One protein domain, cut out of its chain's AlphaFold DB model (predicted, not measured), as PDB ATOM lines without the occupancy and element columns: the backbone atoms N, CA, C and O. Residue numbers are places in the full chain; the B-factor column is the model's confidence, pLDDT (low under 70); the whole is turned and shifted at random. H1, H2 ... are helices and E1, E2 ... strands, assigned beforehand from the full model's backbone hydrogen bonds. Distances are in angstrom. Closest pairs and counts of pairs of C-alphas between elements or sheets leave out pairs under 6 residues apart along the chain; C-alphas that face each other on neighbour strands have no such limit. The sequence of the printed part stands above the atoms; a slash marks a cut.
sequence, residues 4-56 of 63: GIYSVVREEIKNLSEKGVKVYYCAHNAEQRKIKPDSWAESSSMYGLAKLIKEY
ATOM      1  N   GLY A   4      40.084 -42.451 -14.542       92.44
ATOM      2  CA  GLY A   4      41.414 -41.855 -14.717       92.44
ATOM      3  C   GLY A   4      41.794 -41.573 -16.180       92.44
ATOM      4  O   GLY A   4      42.645 -40.722 -16.414       92.44
ATOM      5  N   ILE A   5      41.132 -42.203 -17.164       94.50
ATOM      6  CA  ILE A   5      41.335 -41.903 -18.590       94.50
ATOM      7  C   ILE A   5      41.052 -40.440 -18.950       94.50
ATOM      8  O   ILE A   5      41.697 -39.919 -19.846       94.50
ATOM      9  N   TYR A   6      40.167 -39.737 -18.235       95.06
ATOM     10  CA  TYR A   6      39.921 -38.311 -18.486       95.06
ATOM     11  C   TYR A   6      41.141 -37.428 -18.187       95.06
ATOM     12  O   TYR A   6      41.159 -36.261 -18.559       95.06
ATOM     13  N   SER A   7      42.174 -37.962 -17.535       94.19
ATOM     14  CA  SER A   7      43.416 -37.228 -17.282       94.19
ATOM     15  C   SER A   7      44.240 -37.033 -18.559       94.19
ATOM     16  O   SER A   7      45.007 -36.084 -18.642       94.19
ATOM     17  N   VAL A   8      44.060 -37.881 -19.582       94.62
ATOM     18  CA  VAL A   8      44.837 -37.802 -20.836       94.62
ATOM     19  C   VAL A   8      44.435 -36.634 -21.739       94.62
ATOM     20  O   VAL A   8      45.052 -36.432 -22.771       94.62
ATOM     21  N   VAL A   9      43.395 -35.878 -21.384       93.44
ATOM     22  CA  VAL A   9      42.999 -34.647 -22.096       93.44
ATOM     23  C   VAL A   9      43.349 -33.386 -21.305       93.44
ATOM     24  O   VAL A   9      42.935 -32.289 -21.663       93.44
ATOM     25  N   ARG A  10      44.067 -33.541 -20.189       94.44
ATOM     26  CA  ARG A  10      44.431 -32.440 -19.306       94.44
ATOM     27  C   ARG A  10      45.836 -31.935 -19.617       94.44
ATOM     28  O   ARG A  10      46.787 -32.718 -19.648       94.44
ATOM     29  N   GLU A  11      45.967 -30.622 -19.790       95.19
ATOM     30  CA  GLU A  11      47.237 -29.961 -20.118       95.19
ATOM     31  C   GLU A  11      48.313 -30.200 -19.049       95.19
ATOM     32  O   GLU A  11      49.481 -30.392 -19.380       95.19
ATOM     33  N   GLU A  12      47.950 -30.279 -17.764       96.38
ATOM     34  CA  GLU A  12      48.931 -30.556 -16.713       96.38
ATOM     35  C   GLU A  12      49.604 -31.926 -16.873       96.38
ATOM     36  O   GLU A  12      50.783 -32.068 -16.553       96.38
ATOM     37  N   ILE A  13      48.893 -32.919 -17.418       95.94
ATOM     38  CA  ILE A  13      49.432 -34.264 -17.645       95.94
ATOM     39  C   ILE A  13      50.313 -34.284 -18.893       95.94
ATOM     40  O   ILE A  13      51.391 -34.879 -18.872       95.94
ATOM     41  N   LYS A  14      49.911 -33.575 -19.950       96.31
ATOM     42  CA  LYS A  14      50.742 -33.380 -21.143       96.31
ATOM     43  C   LYS A  14      52.077 -32.713 -20.793       96.31
ATOM     44  O   LYS A  14      53.128 -33.219 -21.176       96.31
ATOM     45  N   ASN A  15      52.053 -31.666 -19.968       97.06
ATOM     46  CA  ASN A  15      53.261 -30.986 -19.490       97.06
ATOM     47  C   ASN A  15      54.207 -31.918 -18.711       97.06
ATOM     48  O   ASN A  15      55.420 -31.709 -18.708       97.06
ATOM     49  N   LEU A  16      53.685 -32.944 -18.027       96.25
ATOM     50  CA  LEU A  16      54.515 -33.979 -17.402       96.25
ATOM     51  C   LEU A  16      55.130 -34.911 -18.451       96.25
ATOM     52  O   LEU A  16      56.308 -35.254 -18.337       96.25
ATOM     53  N   SER A  17      54.367 -35.275 -19.484       96.69
ATOM     54  CA  SER A  17      54.869 -36.075 -20.604       96.69
ATOM     55  C   SER A  17      56.018 -35.385 -21.335       96.69
ATOM     56  O   SER A  17      57.041 -36.009 -21.607       96.69
ATOM     57  N   GLU A  18      55.899 -34.082 -21.585       96.06
ATOM     58  CA  GLU A  18      56.946 -33.268 -22.218       96.06
ATOM     59  C   GLU A  18      58.215 -33.155 -21.356       96.06
ATOM     60  O   GLU A  18      59.316 -32.989 -21.878       96.06
ATOM     61  N   LYS A  19      58.089 -33.318 -20.033       97.31
ATOM     62  CA  LYS A  19      59.218 -33.398 -19.089       97.31
ATOM     63  C   LYS A  19      59.814 -34.808 -18.965       97.31
ATOM     64  O   LYS A  19      60.718 -35.012 -18.158       97.31
ATOM     65  N   GLY A  20      59.323 -35.772 -19.746       96.62
ATOM     66  CA  GLY A  20      59.852 -37.135 -19.822       96.62
ATOM     67  C   GLY A  20      59.083 -38.185 -19.017       96.62
ATOM     68  O   GLY A  20      59.527 -39.333 -18.948       96.62
ATOM     69  N   VAL A  21      57.937 -37.845 -18.413       96.38
ATOM     70  CA  VAL A  21      57.084 -38.845 -17.753       96.38
ATOM     71  C   VAL A  21      56.384 -39.693 -18.812       96.38
ATOM     72  O   VAL A  21      55.658 -39.175 -19.651       96.38
ATOM     73  N   LYS A  22      56.547 -41.015 -18.759       95.56
ATOM     74  CA  LYS A  22      55.814 -41.914 -19.660       95.56
ATOM     75  C   LYS A  22      54.371 -42.051 -19.189       95.56
ATOM     76  O   LYS A  22      54.126 -42.540 -18.086       95.56
ATOM     77  N   VAL A  23      53.421 -41.631 -20.021       95.88
ATOM     78  CA  VAL A  23      51.992 -41.719 -19.715       95.88
ATOM     79  C   VAL A  23      51.380 -42.883 -20.476       95.88
ATOM     80  O   VAL A  23      51.405 -42.915 -21.702       95.88
ATOM     81  N   TYR A  24      50.789 -43.819 -19.735       95.44
ATOM     82  CA  TYR A  24      50.088 -44.967 -20.300       95.44
ATOM     83  C   TYR A  24      48.587 -44.877 -20.042       95.44
ATOM     84  O   TYR A  24      48.153 -44.456 -18.969       95.44
ATOM     85  N   TYR A  25      47.784 -45.341 -20.997       95.06
ATOM     86  CA  TYR A  25      46.336 -45.411 -20.865       95.06
ATOM     87  C   TYR A  25      45.772 -46.776 -21.274       95.06
ATOM     88  O   TYR A  25      46.383 -47.546 -22.010       95.06
ATOM     89  N   CYS A  26      44.567 -47.081 -20.791       94.25
ATOM     90  CA  CYS A  26      43.850 -48.304 -21.144       94.25
ATOM     91  C   CYS A  26      42.931 -48.066 -22.346       94.25
ATOM     92  O   CYS A  26      41.944 -47.333 -22.226       94.25
ATOM     93  N   ALA A  27      43.210 -48.729 -23.471       92.75
ATOM     94  CA  ALA A  27      42.412 -48.609 -24.694       92.75
ATOM     95  C   ALA A  27      40.925 -48.928 -24.490       92.75
ATOM     96  O   ALA A  27      40.070 -48.221 -25.011       92.75
ATOM     97  N   HIS A  28      40.603 -49.946 -23.685       93.44
ATOM     98  CA  HIS A  28      39.212 -50.314 -23.413       93.44
ATOM     99  C   HIS A  28      38.436 -49.172 -22.737       93.44
ATOM    100  O   HIS A  28      37.314 -48.862 -23.130       93.44
ATOM    101  N   ASN A  29      39.054 -48.494 -21.764       93.88
ATOM    102  CA  ASN A  29      38.434 -47.351 -21.095       93.88
ATOM    103  C   ASN A  29      38.311 -46.133 -22.020       93.88
ATOM    104  O   ASN A  29      37.309 -45.423 -21.927       93.88
ATOM    105  N   ALA A  30      39.301 -45.899 -22.890       94.69
ATOM    106  CA  ALA A  30      39.262 -44.829 -23.889       94.69
ATOM    107  C   ALA A  30      38.105 -45.031 -24.877       94.69
ATOM    108  O   ALA A  30      37.301 -44.121 -25.074       94.69
ATOM    109  N   GLU A  31      37.953 -46.252 -25.393       95.06
ATOM    110  CA  GLU A  31      36.879 -46.627 -26.317       95.06
ATOM    111  C   GLU A  31      35.490 -46.496 -25.673       95.06
ATOM    112  O   GLU A  31      34.585 -45.895 -26.254       95.06
ATOM    113  N   GLN A  32      35.314 -46.999 -24.445       95.81
ATOM    114  CA  GLN A  32      34.041 -46.897 -23.721       95.81
ATOM    115  C   GLN A  32      33.633 -45.446 -23.440       95.81
ATOM    116  O   GLN A  32      32.453 -45.116 -23.517       95.81
ATOM    117  N   ARG A  33      34.598 -44.578 -23.115       95.38
ATOM    118  CA  ARG A  33      34.351 -43.170 -22.753       95.38
ATOM    119  C   ARG A  33      34.487 -42.204 -23.929       95.38
ATOM    120  O   ARG A  33      34.366 -41.001 -23.722       95.38
ATOM    121  N   LYS A  34      34.723 -42.719 -25.141       95.81
ATOM    122  CA  LYS A  34      34.900 -41.940 -26.381       95.81
ATOM    123  C   LYS A  34      35.970 -40.853 -26.263       95.81
ATOM    124  O   LYS A  34      35.863 -39.790 -26.869       95.81
ATOM    125  N   ILE A  35      37.020 -41.150 -25.502       95.38
ATOM    126  CA  ILE A  35      38.212 -40.314 -25.408       95.38
ATOM    127  C   ILE A  35      39.172 -40.737 -26.511       95.38
ATOM    128  O   ILE A  35      39.402 -41.928 -26.709       95.38
ATOM    129  N   LYS A  36      39.735 -39.752 -27.213       93.31
ATOM    130  CA  LYS A  36      40.804 -39.942 -28.194       93.31
ATOM    131  C   LYS A  36      42.096 -39.388 -27.595       93.31
ATOM    132  O   LYS A  36      42.268 -38.175 -27.617       93.31
ATOM    133  N   PRO A  37      42.947 -40.233 -26.992       91.75
ATOM    134  CA  PRO A  37      44.229 -39.783 -26.472       91.75
ATOM    135  C   PRO A  37      45.136 -39.356 -27.624       91.75
ATOM    136  O   PRO A  37      45.170 -40.014 -28.666       91.75
ATOM    137  N   ASP A  38      45.866 -38.269 -27.420       91.88
ATOM    138  CA  ASP A  38      46.884 -37.809 -28.358       91.88
ATOM    139  C   ASP A  38      48.116 -38.729 -28.343       91.88
ATOM    140  O   ASP A  38      48.298 -39.559 -27.450       91.88
ATOM    141  N   SER A  39      49.007 -38.542 -29.318       92.81
ATOM    142  CA  SER A  39      50.202 -39.372 -29.524       92.81
ATOM    143  C   SER A  39      51.228 -39.341 -28.387       92.81
ATOM    144  O   SER A  39      52.126 -40.179 -28.373       92.81
ATOM    145  N   TRP A  40      51.116 -38.400 -27.444       94.81
ATOM    146  CA  TRP A  40      51.995 -38.328 -26.273       94.81
ATOM    147  C   TRP A  40      51.624 -39.340 -25.178       94.81
ATOM    148  O   TRP A  40      52.451 -39.628 -24.317       94.81
ATOM    149  N   ALA A  41      50.410 -39.900 -25.204       95.50
ATOM    150  CA  ALA A  41      49.993 -40.962 -24.294       95.50
ATOM    151  C   ALA A  41      50.001 -42.316 -25.019       95.50
ATOM    152  O   ALA A  41      49.440 -42.465 -26.104       95.50
ATOM    153  N   GLU A  42      50.594 -43.335 -24.402       95.00
ATOM    154  CA  GLU A  42      50.739 -44.663 -24.998       95.00
ATOM    155  C   GLU A  42      49.641 -45.622 -24.521       95.00
ATOM    156  O   GLU A  42      49.345 -45.738 -23.330       95.00
ATOM    157  N   SER A  43      49.042 -46.369 -25.446       93.94
ATOM    158  CA  SER A  43      48.101 -47.431 -25.083       93.94
ATOM    159  C   SER A  43      48.843 -48.624 -24.484       93.94
ATOM    160  O   SER A  43      49.842 -49.081 -25.039       93.94
ATOM    161  N   SER A  44      48.328 -49.182 -23.388       92.00
ATOM    162  CA  SER A  44      48.847 -50.413 -22.795       92.00
ATOM    163  C   SER A  44      47.731 -51.369 -22.372       92.00
ATOM    164  O   SER A  44      46.599 -50.975 -22.073       92.00
ATOM    165  N   SER A  45      48.055 -52.661 -22.366       89.12
ATOM    166  CA  SER A  45      47.159 -53.735 -21.933       89.12
ATOM    167  C   SER A  45      47.341 -54.050 -20.446       89.12
ATOM    168  O   SER A  45      48.290 -53.600 -19.805       89.12
ATOM    169  N   MET A  46      46.469 -54.899 -19.893       89.69
ATOM    170  CA  MET A  46      46.645 -55.419 -18.529       89.69
ATOM    171  C   MET A  46      47.975 -56.163 -18.357       89.69
ATOM    172  O   MET A  46      48.602 -56.059 -17.306       89.69
ATOM    173  N   TYR A  47      48.434 -56.865 -19.396       91.12
ATOM    174  CA  TYR A  47      49.748 -57.505 -19.393       91.12
ATOM    175  C   TYR A  47      50.880 -56.471 -19.345       91.12
ATOM    176  O   TYR A  47      51.816 -56.620 -18.562       91.12
ATOM    177  N   GLY A  48      50.769 -55.398 -20.136       92.12
ATOM    178  CA  GLY A  48      51.723 -54.289 -20.112       92.12
ATOM    179  C   GLY A  48      51.804 -53.629 -18.735       92.12
ATOM    180  O   GLY A  48      52.900 -53.468 -18.206       92.12
ATOM    181  N   LEU A  49      50.660 -53.352 -18.100       92.44
ATOM    182  CA  LEU A  49      50.629 -52.857 -16.720       92.44
ATOM    183  C   LEU A  49      51.299 -53.839 -15.747       92.44
ATOM    184  O   LEU A  49      52.120 -53.424 -14.935       92.44
ATOM    185  N   ALA A  50      50.966 -55.131 -15.815       94.31
ATOM    186  CA  ALA A  50      51.534 -56.138 -14.917       94.31
ATOM    187  C   ALA A  50      53.057 -56.264 -15.068       94.31
ATOM    188  O   ALA A  50      53.754 -56.513 -14.086       94.31
ATOM    189  N   LYS A  51      53.578 -56.075 -16.286       95.50
ATOM    190  CA  LYS A  51      55.014 -56.001 -16.553       95.50
ATOM    191  C   LYS A  51      55.633 -54.755 -15.910       95.50
ATOM    192  O   LYS A  51      56.582 -54.903 -15.151       95.50
ATOM    193  N   LEU A  52      55.049 -53.570 -16.118       94.44
ATOM    194  CA  LEU A  52      55.522 -52.325 -15.496       94.44
ATOM    195  C   LEU A  52      55.540 -52.434 -13.963       94.44
ATOM    196  O   LEU A  52      56.534 -52.117 -13.334       94.44
ATOM    197  N   ILE A  53      54.491 -52.975 -13.344       95.00
ATOM    198  CA  ILE A  53      54.444 -53.159 -11.883       95.00
ATOM    199  C   ILE A  53      55.621 -54.002 -11.362       95.00
ATOM    200  O   ILE A  53      56.092 -53.761 -10.256       95.00
ATOM    201  N   LYS A  54      56.101 -54.980 -12.141       96.19
ATOM    202  CA  LYS A  54      57.246 -55.827 -11.768       96.19
ATOM    203  C   LYS A  54      58.600 -55.168 -12.020       96.19
ATOM    204  O   LYS A  54      59.567 -55.522 -11.358       96.19
ATOM    205  N   GLU A  55      58.685 -54.288 -13.012       96.56
ATOM    206  CA  GLU A  55      59.937 -53.642 -13.424       96.56
ATOM    207  C   GLU A  55      60.297 -52.432 -12.556       96.56
ATOM    208  O   GLU A  55      61.464 -52.055 -12.491       96.56
ATOM    209  N   TYR A  56      59.315 -51.820 -11.894       96.31
ATOM    210  CA  TYR A  56      59.528 -50.651 -11.046       96.31
ATOM    211  C   TYR A  56      59.650 -51.057  -9.575       96.31
ATOM    212  O   TYR A  56      58.907 -51.896  -9.076       96.31
TER     213      TYR A  56
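This is residues 4 to 56 of the 63 residues of the protein "DrsE domain-containing protein" of Hydrogenivirga sp. 128-5-R1-1 (UniProt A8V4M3). A short ribbon of two parallel strands, E1 and E2, makes the core, with three short helices, H1, H2 and H3, set round it, while H4 lies off at the far side and its end sticks out with residues 50 to 56. The printed part has 53 residues with four named helices and two named strands, in the order H1, H2, E1, H3, E2, H4, of mixed class. It is compact, with a radius of gyration of the C-alphas of 11.3 A and spans of 29 by 29 by 16 A.

H1 is residues 4 to 9, beginning at C-alpha 4 (41.414, -41.855, -14.717). H2 is residues 11 to 18, 10.5 A long. E1 is residues 23 to 26, 10.6 A, with C-alpha 23 at (51.992, -41.719, -19.715). H3 is residues 27 to 33, and E2 is residues 41 to 44. H4, residues 46 to 55, is 14.3 A long and ends at C-alpha 55 (59.937, -53.642, -13.424).

E1 and E2 are parallel at 46 degrees, with N 25 and O 42 within hydrogen-bond range at 2.8 A. E1, H3 and E2 form a strand-helix-strand unit, two parallel neighbour strands with a helix between, whose crossover is right-handed. The closest C-alphas of H1 and E1, Ile 5 and Tyr 25, are 6.5 A apart. H1 and H3 are close but not clearly touching, Ile 5 and Ala 30 having the closest C-alphas at 6.4 A, and about perpendicular at 84 degrees. The closest C-alphas of H2 and E1, Ser 17 and Val 23, are 6.4 A apart. E1 and H4 are near each other; H4 is apart from H1, H2 and H3. In H2, H3 and H4 every O i to N i+4 pair is within hydrogen-bond range; in H1 it is 0 of 2, with 2 of 3 O i to N i+3 pairs.

The two C-alphas farthest apart, Lys 34 and Glu 55, are 30.5 A apart. The printed part has no cut, and no link is long. No printed residue is under 70 in pLDDT.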